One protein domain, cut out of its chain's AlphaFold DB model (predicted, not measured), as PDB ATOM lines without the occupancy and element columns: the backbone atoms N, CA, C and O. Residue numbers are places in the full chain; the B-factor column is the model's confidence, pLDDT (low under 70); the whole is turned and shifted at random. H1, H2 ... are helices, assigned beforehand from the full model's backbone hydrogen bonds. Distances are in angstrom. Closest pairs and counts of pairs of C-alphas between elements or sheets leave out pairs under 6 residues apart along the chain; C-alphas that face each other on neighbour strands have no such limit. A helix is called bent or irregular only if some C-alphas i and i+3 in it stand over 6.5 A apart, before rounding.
ATOM      1  N   ASP A  22     -28.538  23.623  54.934       90.69
ATOM      2  CA  ASP A  22     -27.433  23.174  54.069       90.69
ATOM      3  C   ASP A  22     -27.854  22.950  52.608       90.69
ATOM      4  O   ASP A  22     -27.095  23.222  51.680       90.69
ATOM      5  N   LYS A  23     -29.105  22.526  52.385       90.12
ATOM      6  CA  LYS A  23     -29.651  22.271  51.042       90.12
ATOM      7  C   LYS A  23     -29.926  23.556  50.254       90.12
ATOM      8  O   LYS A  23     -29.882  23.542  49.028       90.12
ATOM      9  N   ILE A  24     -30.237  24.654  50.942       90.81
ATOM     10  CA  ILE A  24     -30.606  25.946  50.334       90.81
ATOM     11  C   ILE A  24     -29.474  26.979  50.406       90.81
ATOM     12  O   ILE A  24     -29.452  27.923  49.614       90.81
ATOM     13  N   ALA A  25     -28.514  26.778  51.311       90.38
ATOM     14  CA  ALA A  25     -27.343  27.615  51.526       90.38
ATOM     15  C   ALA A  25     -26.594  28.006  50.238       90.38
ATOM     16  O   ALA A  25     -26.367  29.207  50.056       90.38
ATOM     17  N   PRO A  26     -26.252  27.088  49.304       93.00
ATOM     18  CA  PRO A  26     -25.505  27.470  48.102       93.00
ATOM     19  C   PRO A  26     -26.291  28.438  47.209       93.00
ATOM     20  O   PRO A  26     -25.737  29.408  46.686       93.00
ATOM     21  N   THR A  27     -27.603  28.227  47.077       92.88
ATOM     22  CA  THR A  27     -28.475  29.097  46.284       92.88
ATOM     23  C   THR A  27     -28.601  30.476  46.932       92.88
ATOM     24  O   THR A  27     -28.436  31.490  46.256       92.88
ATOM     25  N   ILE A  28     -28.831  30.533  48.247       91.06
ATOM     26  CA  ILE A  28     -28.948  31.798  48.988       91.06
ATOM     27  C   ILE A  28     -27.639  32.595  48.925       91.06
ATOM     28  O   ILE A  28     -27.660  33.805  48.694       91.06
ATOM     29  N   LEU A  29     -26.494  31.926  49.075       91.44
ATOM     30  CA  LEU A  29     -25.183  32.567  49.011       91.44
ATOM     31  C   LEU A  29     -24.913  33.162  47.623       91.44
ATOM     32  O   LEU A  29     -24.441  34.296  47.525       91.44
ATOM     33  N   LYS A  30     -25.296  32.452  46.554       93.62
ATOM     34  CA  LYS A  30     -25.213  32.954  45.175       93.62
ATOM     35  C   LYS A  30     -26.008  34.246  44.998       93.62
ATOM     36  O   LYS A  30     -25.521  35.190  44.378       93.62
ATOM     37  N   TYR A  31     -27.218  34.314  45.547       93.00
ATOM     38  CA  TYR A  31     -28.007  35.540  45.490       93.00
ATOM     39  C   TYR A  31     -27.428  36.667  46.349       93.00
ATOM     40  O   TYR A  31     -27.401  37.806  45.891       93.00
ATOM     41  N   LYS A  32     -26.899  36.373  47.544       90.31
ATOM     42  CA  LYS A  32     -26.185  37.367  48.363       90.31
ATOM     43  C   LYS A  32     -24.982  37.955  47.633       90.31
ATOM     44  O   LYS A  32     -24.771  39.164  47.675       90.31
ATOM     45  N   GLN A  33     -24.210  37.115  46.948       92.62
ATOM     46  CA  GLN A  33     -23.080  37.570  46.147       92.62
ATOM     47  C   GLN A  33     -23.549  38.481  45.007       92.62
ATOM     48  O   GLN A  33     -23.010  39.574  44.853       92.62
ATOM     49  N   LYS A  34     -24.600  38.089  44.272       91.44
ATOM     50  CA  LYS A  34     -25.212  38.934  43.233       91.44
ATOM     51  C   LYS A  34     -25.698  40.272  43.783       91.44
ATOM     52  O   LYS A  34     -25.468  41.295  43.148       91.44
ATOM     53  N   LEU A  35     -26.348  40.266  44.947       89.25
ATOM     54  CA  LEU A  35     -26.837  41.475  45.604       89.25
ATOM     55  C   LEU A  35     -25.675  42.409  45.947       89.25
ATOM     56  O   LEU A  35     -25.717  43.578  45.588       89.25
ATOM     57  N   LYS A  36     -24.602  41.879  46.547       89.06
ATOM     58  CA  LYS A  36     -23.395  42.650  46.867       89.06
ATOM     59  C   LYS A  36     -22.766  43.264  45.614       89.06
ATOM     60  O   LYS A  36     -22.458  44.449  45.617       89.06
ATOM     61  N   SER A  37     -22.631  42.488  44.537       88.50
ATOM     62  CA  SER A  37     -22.128  42.988  43.253       88.50
ATOM     63  C   SER A  37     -23.028  44.077  42.660       88.50
ATOM     64  O   SER A  37     -22.524  45.099  42.203       88.50
ATOM     65  N   ALA A  38     -24.351  43.895  42.697       86.75
ATOM     66  CA  ALA A  38     -25.308  44.889  42.213       86.75
ATOM     67  C   ALA A  38     -25.247  46.189  43.029       86.75
ATOM     68  O   ALA A  38     -25.259  47.269  42.447       86.75
ATOM     69  N   THR A  39     -25.108  46.094  44.356       85.31
ATOM     70  CA  THR A  39     -24.923  47.254  45.233       85.31
ATOM     71  C   THR A  39     -23.625  47.997  44.915       85.31
ATOM     72  O   THR A  39     -23.663  49.209  44.734       85.31
ATOM     73  N   THR A  40     -22.492  47.302  44.758       83.75
ATOM     74  CA  THR A  40     -21.222  47.946  44.374       83.75
ATOM     75  C   THR A  40     -21.330  48.653  43.020       83.75
ATOM     76  O   THR A  40     -20.911  49.800  42.892       83.75
ATOM     77  N   ASN A  41     -21.947  48.005  42.030       77.38
ATOM     78  CA  ASN A  41     -22.122  48.577  40.694       77.38
ATOM     79  C   ASN A  41     -23.071  49.784  40.688       77.38
ATOM     80  O   ASN A  41     -22.897  50.681  39.873       77.38
ATOM     81  N   THR A  57     -33.678  52.472  36.885       65.38
ATOM     82  CA  THR A  57     -32.824  53.084  37.911       65.38
ATOM     83  C   THR A  57     -31.660  52.152  38.267       65.38
ATOM     84  O   THR A  57     -31.790  50.929  38.171       65.38
ATOM     85  N   SER A  58     -30.528  52.695  38.730       71.69
ATOM     86  CA  SER A  58     -29.368  51.890  39.169       71.69
ATOM     87  C   SER A  58     -29.724  50.833  40.232       71.69
ATOM     88  O   SER A  58     -29.011  49.847  40.397       71.69
ATOM     89  N   LEU A  59     -30.863  51.007  40.913       80.81
ATOM     90  CA  LEU A  59     -31.411  50.113  41.932       80.81
ATOM     91  C   LEU A  59     -32.300  48.986  41.374       80.81
ATOM     92  O   LEU A  59     -32.614  48.040  42.094       80.81
ATOM     93  N   CYS A  60     -32.707  49.035  40.107       84.25
ATOM     94  CA  CYS A  60     -33.565  48.020  39.494       84.25
ATOM     95  C   CYS A  60     -33.003  46.582  39.621       84.25
ATOM     96  O   CYS A  60     -33.746  45.694  40.053       84.25
ATOM     97  N   PRO A  61     -31.704  46.317  39.349       88.00
ATOM     98  CA  PRO A  61     -31.118  44.989  39.549       88.00
ATOM     99  C   PRO A  61     -31.205  44.500  41.000       88.00
ATOM    100  O   PRO A  61     -31.417  43.312  41.235       88.00
ATOM    101  N   ILE A  62     -31.087  45.413  41.971       89.81
ATOM    102  CA  ILE A  62     -31.194  45.113  43.403       89.81
ATOM    103  C   ILE A  62     -32.608  44.622  43.720       89.81
ATOM    104  O   ILE A  62     -32.764  43.544  44.289       89.81
ATOM    105  N   TYR A  63     -33.642  45.352  43.286       90.44
ATOM    106  CA  TYR A  63     -35.033  44.942  43.505       90.44
ATOM    107  C   TYR A  63     -35.359  43.594  42.864       90.44
ATOM    108  O   TYR A  63     -36.046  42.783  43.483       90.44
ATOM    109  N   LYS A  64     -34.837  43.327  41.662       89.88
ATOM    110  CA  LYS A  64     -35.031  42.045  40.976       89.88
ATOM    111  C   LYS A  64     -34.413  40.884  41.756       89.88
ATOM    112  O   LYS A  64     -35.083  39.886  41.997       89.88
ATOM    113  N   ILE A  65     -33.174  41.038  42.225       92.38
ATOM    114  CA  ILE A  65     -32.498  40.016  43.036       92.38
ATOM    115  C   ILE A  65     -33.249  39.782  44.354       92.38
ATOM    116  O   ILE A  65     -33.490  38.633  44.721       92.38
ATOM    117  N   THR A  66     -33.653  40.847  45.049       92.38
ATOM    118  CA  THR A  66     -34.416  40.740  46.303       92.38
ATOM    119  C   THR A  66     -35.754  40.034  46.091       92.38
ATOM    120  O   THR A  66     -36.128  39.176  46.895       92.38
ATOM    121  N   HIS A  67     -36.456  40.349  44.998       93.25
ATOM    122  CA  HIS A  67     -37.688  39.667  44.614       93.25
ATOM    123  C   HIS A  67     -37.447  38.172  44.377       93.25
ATOM    124  O   HIS A  67     -38.127  37.350  44.987       93.25
ATOM    125  N   ASP A  68     -36.449  37.817  43.561       92.94
ATOM    126  CA  ASP A  68     -36.142  36.428  43.200       92.94
ATOM    127  C   ASP A  68     -35.827  35.570  44.434       92.94
ATOM    128  O   ASP A  68     -36.357  34.467  44.584       92.94
ATOM    129  N   VAL A  69     -35.006  36.084  45.357       94.25
ATOM    130  CA  VAL A  69     -34.670  35.388  46.615       94.25
ATOM    131  C   VAL A  69     -35.901  35.195  47.484       94.25
ATOM    132  O   VAL A  69     -36.151  34.098  47.991       94.25
ATOM    133  N   THR A  70     -36.674  36.267  47.654       94.38
ATOM    134  CA  THR A  70     -37.869  36.259  48.498       94.38
ATOM    135  C   THR A  70     -38.902  35.283  47.941       94.38
ATOM    136  O   THR A  70     -39.475  34.499  48.697       94.38
ATOM    137  N   LYS A  71     -39.085  35.258  46.614       93.56
ATOM    138  CA  LYS A  71     -40.005  34.351  45.925       93.56
ATOM    139  C   LYS A  71     -39.551  32.902  46.027       93.56
ATOM    140  O   LYS A  71     -40.360  32.046  46.368       93.56
ATOM    141  N   TYR A  72     -38.262  32.637  45.813       94.12
ATOM    142  CA  TYR A  72     -37.680  31.303  45.952       94.12
ATOM    143  C   TYR A  72     -37.934  30.714  47.345       94.12
ATOM    144  O   TYR A  72     -38.456  29.607  47.469       94.12
ATOM    145  N   ILE A  73     -37.631  31.470  48.404       93.50
ATOM    146  CA  ILE A  73     -37.820  31.008  49.786       93.50
ATOM    147  C   ILE A  73     -39.313  30.875  50.127       93.50
ATOM    148  O   ILE A  73     -39.712  29.896  50.760       93.50
ATOM    149  N   TYR A  74     -40.151  31.812  49.677       93.06
ATOM    150  CA  TYR A  74     -41.601  31.750  49.875       93.06
ATOM    151  C   TYR A  74     -42.241  30.536  49.184       93.06
ATOM    152  O   TYR A  74     -43.099  29.873  49.767       93.06
ATOM    153  N   ASP A  75     -41.797  30.190  47.976       93.00
ATOM    154  CA  ASP A  75     -42.300  29.028  47.241       93.00
ATOM    155  C   ASP A  75     -41.858  27.710  47.873       93.00
ATOM    156  O   ASP A  75     -42.639  26.759  47.926       93.00
ATOM    157  N   LEU A  76     -40.632  27.645  48.401       93.44
ATOM    158  CA  LEU A  76     -40.184  26.495  49.184       93.44
ATOM    159  C   LEU A  76     -41.022  26.311  50.453       93.44
ATOM    160  O   LEU A  76     -41.377  25.177  50.779       93.44
ATOM    161  N   HIS A  77     -41.361  27.405  51.143       92.50
ATOM    162  CA  HIS A  77     -42.215  27.373  52.335       92.50
ATOM    163  C   HIS A  77     -43.645  26.943  52.002       92.50
ATOM    164  O   HIS A  77     -44.178  26.030  52.627       92.50
ATOM    165  N   THR A  78     -44.230  27.521  50.951       89.56
ATOM    166  CA  THR A  78     -45.596  27.206  50.499       89.56
ATOM    167  C   THR A  78     -45.731  25.741  50.073       89.56
ATOM    168  O   THR A  78     -46.752  25.112  50.329       89.56
ATOM    169  N   ARG A  79     -44.678  25.162  49.479       92.56
ATOM    170  CA  ARG A  79     -44.607  23.735  49.116       92.56
ATOM    171  C   ARG A  79     -44.180  22.820  50.276       92.56
ATOM    172  O   ARG A  79     -43.881  21.658  50.025       92.56
ATOM    173  N   GLN A  80     -44.083  23.340  51.503       89.69
ATOM    174  CA  GLN A  80     -43.654  22.614  52.708       89.69
ATOM    175  C   GLN A  80     -42.283  21.918  52.580       89.69
ATOM    176  O   GLN A  80     -42.012  20.919  53.241       89.69
ATOM    177  N   LYS A  81     -41.380  22.450  51.742       91.19
ATOM    178  CA  LYS A  81     -40.015  21.914  51.567       91.19
ATOM    179  C   LYS A  81     -39.033  22.398  52.635       91.19
ATOM    180  O   LYS A  81     -37.945  21.841  52.755       91.19
ATOM    181  N   ILE A  82     -39.396  23.445  53.372       91.81
ATOM    182  CA  ILE A  82     -38.633  23.998  54.494       91.81
ATOM    183  C   ILE A  82     -39.536  24.113  55.723       91.81
ATOM    184  O   ILE A  82     -40.741  24.325  55.588       91.81
ATOM    185  N   SER A  83     -38.954  23.984  56.915       90.38
ATOM    186  CA  SER A  83     -39.692  24.134  58.171       90.38
ATOM    187  C   SER A  83     -40.082  25.595  58.428       90.38
ATOM    188  O   SER A  83     -39.405  26.528  57.984       90.38
ATOM    189  N   ASP A  84     -41.157  25.806  59.194       88.81
ATOM    190  CA  ASP A  84     -41.556  27.142  59.667       88.81
ATOM    191  C   ASP A  84     -40.441  27.819  60.485       88.81
ATOM    192  O   ASP A  84     -40.286  29.042  60.452       88.81
ATOM    193  N   GLU A  85     -39.653  27.015  61.204       89.31
ATOM    194  CA  GLU A  85     -38.501  27.469  61.978       89.31
ATOM    195  C   GLU A  85     -37.409  28.033  61.064       89.31
ATOM    196  O   GLU A  85     -36.980  29.173  61.248       89.31
ATOM    197  N   LEU A  86     -37.025  27.290  60.020       89.88
ATOM    198  CA  LEU A  86     -36.028  27.736  59.049       89.88
ATOM    199  C   LEU A  86     -36.494  28.992  58.307       89.88
ATOM    200  O   LEU A  86     -35.725  29.935  58.147       89.88
ATOM    201  N   TYR A  87     -37.765  29.042  57.907       90.88
ATOM    202  CA  TYR A  87     -38.343  30.217  57.258       90.88
ATOM    203  C   TYR A  87     -38.301  31.465  58.156       90.88
ATOM    204  O   TYR A  87     -37.901  32.547  57.718       90.88
ATOM    205  N   THR A  88     -38.657  31.311  59.433       89.38
ATOM    206  CA  THR A  88     -38.608  32.402  60.415       89.38
ATOM    207  C   THR A  88     -37.170  32.852  60.668       89.38
ATOM    208  O   THR A  88     -36.905  34.053  60.693       89.38
ATOM    209  N   TRP A  89     -36.223  31.916  60.783       90.56
ATOM    210  CA  TRP A  89     -34.803  32.241  60.928       90.56
ATOM    211  C   TRP A  89     -34.271  33.009  59.712       90.56
ATOM    212  O   TRP A  89     -33.662  34.060  59.882       90.56
ATOM    213  N   LEU A  90     -34.568  32.562  58.486       90.81
ATOM    214  CA  LEU A  90     -34.158  33.256  57.254       90.81
ATOM    215  C   LEU A  90     -34.704  34.687  57.181       90.81
ATOM    216  O   LEU A  90     -34.003  35.598  56.741       90.81
ATOM    217  N   THR A  91     -35.934  34.874  57.652       90.25
ATOM    218  CA  THR A  91     -36.585  36.183  57.751       90.25
ATOM    219  C   THR A  91     -35.878  37.091  58.764       90.25
ATOM    220  O   THR A  91     -35.648  38.258  58.476       90.25
ATOM    221  N   LEU A  92     -35.450  36.557  59.915       89.12
ATOM    222  CA  LEU A  92     -34.695  37.302  60.939       89.12
ATOM    223  C   LEU A  92     -33.263  37.672  60.513       89.12
ATOM    224  O   LEU A  92     -32.697  38.645  61.012       89.12
ATOM    225  N   GLN A  93     -32.664  36.883  59.621       87.56
ATOM    226  CA  GLN A  93     -31.339  37.141  59.049       87.56
ATOM    227  C   GLN A  93     -31.356  38.126  57.871       87.56
ATOM    228  O   GLN A  93     -30.315  38.334  57.247       87.56
ATOM    229  N   ASP A  94     -32.520  38.696  57.541       87.56
ATOM    230  CA  ASP A  94     -32.705  39.610  56.411       87.56
ATOM    231  C   ASP A  94     -32.319  38.982  55.054       87.56
ATOM    232  O   ASP A  94     -31.888  39.668  54.129       87.56
ATOM    233  N   TYR A  95     -32.464  37.654  54.906       87.38
ATOM    234  CA  TYR A  95     -32.319  36.995  53.597       87.38
ATOM    235  C   TYR A  95     -33.525  37.238  52.687       87.38
ATOM    236  O   TYR A  95     -33.400  37.132  51.471       87.38
ATOM    237  N   VAL A  96     -34.690  37.521  53.271       91.69
ATOM    238  CA  VAL A  96     -35.959  37.729  52.568       91.69
ATOM    239  C   VAL A  96     -36.600  39.039  52.995       91.69
ATOM    240  O   VAL A  96     -36.484  39.450  54.150       91.69
ATOM    241  N   ASP A  97     -37.333  39.668  52.079       91.62
ATOM    242  CA  ASP A  97     -38.092  40.875  52.390       91.62
ATOM    243  C   ASP A  97     -39.414  40.516  53.092       91.62
ATOM    244  O   ASP A  97     -40.402  40.096  52.478       91.62
ATOM    245  N   SER A  98     -39.426  40.713  54.413       91.25
ATOM    246  CA  SER A  98     -40.592  40.496  55.277       91.25
ATOM    247  C   SER A  98     -41.814  41.315  54.852       91.25
ATOM    248  O   SER A  98     -42.950  40.840  54.947       91.25
ATOM    249  N   LEU A  99     -41.599  42.554  54.398       91.56
ATOM    250  CA  LEU A  99     -42.675  43.460  54.006       91.56
ATOM    251  C   LEU A  99     -43.290  43.006  52.687       91.56
ATOM    252  O   LEU A  99     -44.515  42.999  52.561       91.56
ATOM    253  N   LEU A 100     -42.464  42.575  51.732       93.00
ATOM    254  CA  LEU A 100     -42.934  42.029  50.462       93.00
ATOM    255  C   LEU A 100     -43.783  40.768  50.676       93.00
ATOM    256  O   LEU A 100     -44.906  40.690  50.177       93.00
ATOM    257  N   ILE A 101     -43.312  39.839  51.511       93.19
ATOM    258  CA  ILE A 101     -44.069  38.639  51.908       93.19
ATOM    259  C   ILE A 101     -45.412  39.018  52.543       93.19
ATOM    260  O   ILE A 101     -46.447  38.420  52.238       93.19
ATOM    261  N   ALA A 102     -45.423  40.007  53.439       92.50
ATOM    262  CA  ALA A 102     -46.654  40.458  54.080       92.50
ATOM    263  C   ALA A 102     -47.667  41.007  53.062       92.50
ATOM    264  O   ALA A 102     -48.874  40.870  53.270       92.50
ATOM    265  N   LYS A 103     -47.197  41.603  51.958       92.88
ATOM    266  CA  LYS A 103     -48.058  42.053  50.858       92.88
ATOM    267  C   LYS A 103     -48.566  40.887  50.020       92.88
ATOM    268  O   LYS A 103     -49.756  40.871  49.750       92.88
ATOM    269  N   TRP A 104     -47.744  39.887  49.699       93.44
ATOM    270  CA  TRP A 104     -48.188  38.701  48.945       93.44
ATOM    271  C   TRP A 104     -49.304  37.907  49.631       93.44
ATOM    272  O   TRP A 104     -50.089  37.245  48.963       93.44
ATOM    273  N   LYS A 105     -49.422  38.012  50.959       90.12
ATOM    274  CA  LYS A 105     -50.530  37.424  51.730       90.12
ATOM    275  C   LYS A 105     -51.856  38.185  51.597       90.12
ATOM    276  O   LYS A 105     -52.871  37.711  52.100       90.12
ATOM    277  N   LYS A 106     -51.863  39.376  50.989       92.12
ATOM    278  CA  LYS A 106     -53.072  40.174  50.746       92.12
ATOM    279  C   LYS A 106     -53.597  39.911  49.335       92.12
ATOM    280  O   LYS A 106     -52.825  39.884  48.378       92.12
ATOM    281  N   GLN A 107     -54.917  39.796  49.210       91.12
ATOM    282  CA  GLN A 107     -55.588  39.633  47.920       91.12
ATOM    283  C   GLN A 107     -55.232  40.787  46.967       91.12
ATOM    284  O   GLN A 107     -55.215  41.950  47.374       91.12
ATOM    285  N   GLY A 108     -54.921  40.458  45.709       89.00
ATOM    286  CA  GLY A 108     -54.561  41.438  44.676       89.00
ATOM    287  C   GLY A 108     -53.087  41.865  44.665       89.00
ATOM    288  O   GLY A 108     -52.693  42.681  43.827       89.00
ATOM    289  N   TYR A 109     -52.260  41.325  45.565       91.94
ATOM    290  CA  TYR A 109     -50.820  41.587  45.627       91.94
ATOM    291  C   TYR A 109     -49.971  40.321  45.489       91.94
ATOM    292  O   TYR A 109     -48.769  40.396  45.704       91.94
ATOM    293  N   GLU A 110     -50.536  39.173  45.113       91.44
ATOM    294  CA  GLU A 110     -49.819  37.883  45.107       91.44
ATOM    295  C   GLU A 110     -48.603  37.869  44.169       91.44
ATOM    296  O   GLU A 110     -47.641  37.144  44.410       91.44
ATOM    297  N   LYS A 111     -48.640  38.694  43.115       91.44
ATOM    298  CA  LYS A 111     -47.573  38.840  42.112       91.44
ATOM    299  C   LYS A 111     -46.784  40.149  42.247       91.44
ATOM    300  O   LYS A 111     -46.094  40.545  41.315       91.44
ATOM    301  N   LEU A 112     -46.888  40.848  43.384       92.94
ATOM    302  CA  LEU A 112     -46.257  42.159  43.572       92.94
ATOM    303  C   LEU A 112     -44.731  42.085  43.371       92.94
ATOM    304  O   LEU A 112     -44.059  41.273  44.005       92.94
ATOM    305  N   CYS A 113     -44.186  42.975  42.539       91.31
ATOM    306  CA  CYS A 113     -42.761  43.019  42.206       91.31
ATOM    307  C   CYS A 113     -41.890  43.550  43.359       91.31
ATOM    308  O   CYS A 113     -40.915  42.910  43.741       91.31
ATOM    309  N   CYS A 114     -42.241  44.698  43.939       90.62
ATOM    310  CA  CYS A 114     -41.538  45.302  45.067       90.62
ATOM    311  C   CYS A 114     -42.467  46.211  45.883       90.62
ATOM    312  O   CYS A 114     -43.522  46.651  45.422       90.62
ATOM    313  N   THR A 115     -42.057  46.530  47.109       90.69
ATOM    314  CA  THR A 115     -42.801  47.413  48.022       90.69
ATOM    315  C   THR A 115     -42.817  48.875  47.564       90.69
ATOM    316  O   THR A 115     -43.766  49.601  47.856       90.69
ATOM    317  N   GLN A 116     -41.828  49.315  46.784       88.31
ATOM    318  CA  GLN A 116     -41.775  50.691  46.277       88.31
ATOM    319  C   GLN A 116     -42.878  50.993  45.254       88.31
ATOM    320  O   GLN A 116     -43.435  52.087  45.266       88.31
ATOM    321  N   CYS A 117     -43.294  50.008  44.448       88.56
ATOM    322  CA  CYS A 117     -44.357  50.191  43.449       88.56
ATOM    323  C   CYS A 117     -45.756  50.446  44.047       88.56
ATOM    324  O   CYS A 117     -46.689  50.736  43.300       88.56
ATOM    325  N   ILE A 118     -45.907  50.327  45.372       88.94
ATOM    326  CA  ILE A 118     -47.168  50.544  46.101       88.94
ATOM    327  C   ILE A 118     -47.075  51.628  47.184       88.94
ATOM    328  O   ILE A 118     -48.069  51.884  47.853       88.94
ATOM    329  N   THR A 119     -45.891  52.203  47.413       84.00
ATOM    330  CA  THR A 119     -45.662  53.169  48.506       84.00
ATOM    331  C   THR A 119     -45.755  54.625  48.025       84.00
ATOM    332  O   THR A 119     -45.973  55.520  48.833       84.00
ATOM    333  N   GLY A 120     -45.627  54.879  46.717       71.06
ATOM    334  CA  GLY A 120     -45.730  56.223  46.135       71.06
ATOM    335  C   GLY A 120     -47.161  56.781  46.083       71.06
ATOM    336  O   GLY A 120     -48.131  56.029  46.101       71.06
ATOM    337  N   GLY A 121     -47.283  58.110  45.964       70.75
ATOM    338  CA  GLY A 121     -48.571  58.823  45.878       70.75
ATOM    339  C   GLY A 121     -49.410  58.507  44.630       70.75
ATOM    340  O   GLY A 121     -50.597  58.810  44.595       70.75
ATOM    341  N   SER A 122     -48.818  57.855  43.626       79.44
ATOM    342  CA  SER A 122     -49.501  57.325  42.443       79.44
ATOM    343  C   SER A 122     -49.180  55.842  42.259       79.44
ATOM    344  O   SER A 122     -48.034  55.422  42.436       79.44
ATOM    345  N   THR A 123     -50.172  55.052  41.841       82.44
ATOM    346  CA  THR A 123     -49.988  53.627  41.527       82.44
ATOM    347  C   THR A 123     -49.022  53.463  40.353       82.44
ATOM    348  O   THR A 123     -49.189  54.099  39.315       82.44
ATOM    349  N   CYS A 124     -47.998  52.617  40.504       88.00
ATOM    350  CA  CYS A 124     -47.031  52.370  39.435       88.00
ATOM    351  C   CYS A 124     -47.699  51.711  38.213       88.00
ATOM    352  O   CYS A 124     -48.570  50.861  38.380       88.00
ATOM    353  N   ILE A 125     -47.240  52.022  36.993       86.62
ATOM    354  CA  ILE A 125     -47.778  51.440  35.747       86.62
ATOM    355  C   ILE A 125     -47.770  49.909  35.756       86.62
ATOM    356  O   ILE A 125     -48.719  49.283  35.304       86.62
ATOM    357  N   CYS A 126     -46.761  49.290  36.375       87.94
ATOM    358  CA  CYS A 126     -46.688  47.836  36.482       87.94
ATOM    359  C   CYS A 126     -47.807  47.211  37.328       87.94
ATOM    360  O   CYS A 126     -47.955  45.996  37.326       87.94
ATOM    361  N   ARG A 127     -48.568  47.995  38.096       90.75
ATOM    362  CA  ARG A 127     -49.721  47.515  38.868       90.75
ATOM    363  C   ARG A 127     -51.030  47.589  38.088       90.75
ATOM    364  O   ARG A 127     -52.023  47.062  38.582       90.75
ATOM    365  N   VAL A 128     -51.036  48.235  36.923       89.94
ATOM    366  CA  VAL A 128     -52.209  48.329  36.055       89.94
ATOM    367  C   VAL A 128     -52.312  47.037  35.241       89.94
ATOM    368  O   VAL A 128     -51.333  46.684  34.582       89.94
ATOM    369  N   PRO A 129     -53.455  46.328  35.272       90.69
ATOM    370  CA  PRO A 129     -53.655  45.131  34.463       90.69
ATOM    371  C   PRO A 129     -53.473  45.419  32.972       90.69
ATOM    372  O   PRO A 129     -54.031  46.388  32.448       90.69
ATOM    373  N   LYS A 130     -52.778  44.538  32.256       89.81
ATOM    374  CA  LYS A 130     -52.555  44.639  30.807       89.81
ATOM    375  C   LYS A 130     -53.864  44.726  30.033       89.81
ATOM    376  O   LYS A 130     -53.989  45.531  29.118       89.81
ATOM    377  N   VAL A 131     -54.878  43.969  30.455       89.62
ATOM    378  CA  VAL A 131     -56.227  44.010  29.865       89.62
ATOM    379  C   VAL A 131     -56.838  45.412  29.943       89.62
ATOM    380  O   VAL A 131     -57.549  45.834  29.034       89.62
ATOM    381  N   GLU A 132     -56.576  46.151  31.019       88.44
ATOM    382  CA  GLU A 132     -57.093  47.506  31.187       88.44
ATOM    383  C   GLU A 132     -56.331  48.520  30.323       88.44
ATOM    384  O   GLU A 132     -56.948  49.440  29.787       88.44
ATOM    385  N   LEU A 133     -55.025  48.320  30.122       88.31
ATOM    386  CA  LEU A 133     -54.219  49.117  29.190       88.31
ATOM    387  C   LEU A 133     -54.690  48.929  27.741       88.31
ATOM    388  O   LEU A 133     -54.938  49.916  27.050       88.31
ATOM    389  N   LEU A 134     -54.925  47.682  27.325       88.19
ATOM    390  CA  LEU A 134     -55.456  47.350  25.997       88.19
ATOM    391  C   LEU A 134     -56.841  47.971  25.763       88.19
ATOM    392  O   LEU A 134     -57.084  48.596  24.736       88.19
ATOM    393  N   LYS A 135     -57.750  47.888  26.746       89.75
ATOM    394  CA  LYS A 135     -59.091  48.505  26.653       89.75
ATOM    395  C   LYS A 135     -59.054  50.024  26.479       89.75
ATOM    396  O   LYS A 135     -59.982  50.592  25.913       89.75
ATOM    397  N   ARG A 136     -58.015  50.682  26.992       89.50
ATOM    398  CA  ARG A 136     -57.817  52.134  26.889       89.50
ATOM    399  C   ARG A 136     -57.071  52.538  25.608       89.50
ATOM    400  O   ARG A 136     -56.761  53.718  25.468       89.50
ATOM    401  N   GLY A 137     -56.767  51.590  24.712       86.12
ATOM    402  CA  GLY A 137     -55.977  51.825  23.498       86.12
ATOM    403  C   GLY A 137     -54.525  52.212  23.792       86.12
ATOM    404  O   GLY A 137     -53.944  53.010  23.065       86.12
ATOM    405  N   GLN A 138     -53.971  51.732  24.912       84.88
ATOM    406  CA  GLN A 138     -52.593  51.990  25.344       84.88
ATOM    407  C   GLN A 138     -51.710  50.757  25.115       84.88
ATOM    408  O   GLN A 138     -51.044  50.276  26.035       84.88
ATOM    409  N   ASP A 139     -51.737  50.216  23.897       83.25
ATOM    410  CA  ASP A 139     -50.959  49.041  23.485       83.25
ATOM    411  C   ASP A 139     -49.447  49.255  23.669       83.25
ATOM    412  O   ASP A 139     -48.721  48.345  24.065       83.25
ATOM    413  N   ASP A 140     -48.987  50.497  23.498       82.06
ATOM    414  CA  ASP A 140     -47.608  50.936  23.720       82.06
ATOM    415  C   ASP A 140     -47.133  50.755  25.172       82.06
ATOM    416  O   ASP A 140     -45.932  50.668  25.426       82.06
ATOM    417  N   LYS A 141     -48.062  50.673  26.136       80.19
ATOM    418  CA  LYS A 141     -47.759  50.595  27.576       80.19
ATOM    419  C   LYS A 141     -47.797  49.185  28.149       80.19
ATOM    420  O   LYS A 141     -47.405  48.996  29.300       80.19
ATOM    421  N   VAL A 142     -48.245  48.199  27.373       81.50
ATOM    422  CA  VAL A 142     -48.448  46.815  27.837       81.50
ATOM    423  C   VAL A 142     -47.130  46.120  28.191       81.50
ATOM    424  O   VAL A 142     -47.079  45.341  29.147       81.50
TER     425      VAL A 142
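AT A GLANCE: This is residues 22 to 41 and 57 to 142 of the 158 residues of the protein "Bud31 protein" of Candida orthopsilosis (strain 90-125) (UniProt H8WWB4). Two long helices, H1 and H2, lie side by side, running opposite ways; short H3 and H4 pack on the later part of H2, and residues 105 to 129, with no named element, lead away to small H5. The printed part has 106 residues with five named helices, H1 to H5 in chain order: all helix. It is loose, radius of gyration of the C-alphas 16.1 A, spanning 51 by 34 by 23 A.

HOW THE PARTS SIT: Start at H1, residues 22 to 41, irregular with C-alphas 23 and 26 7.3 A apart. It touches residues 61 to 69 of H2, residues 60 to 78, at a shallow tilt of 15 degrees; the closest C-alphas, Ala 38 and Ile 62, are 6.0 A apart. H2 and H3, residues 84 to 92, form a hairpin. Every O i to N i+4 pair is within hydrogen-bond range in H2 and H3, 14 of 16 in H1.

IN THESE COORDINATES: Find C-alpha 22 at (-27.433, 23.174, 54.069); H1 runs 29.2 A, H2 26.4 A. H4 is residues 98 to 104; H5, residues 130 to 135, ends at (-59.091, 48.505, 26.653).

THE WHOLE: Across the cut, residues 42 to 56, C-alphas 41 and 57 are 11.9 A apart. The link H4 to H5 is long; residue 57 has pLDDT under 70.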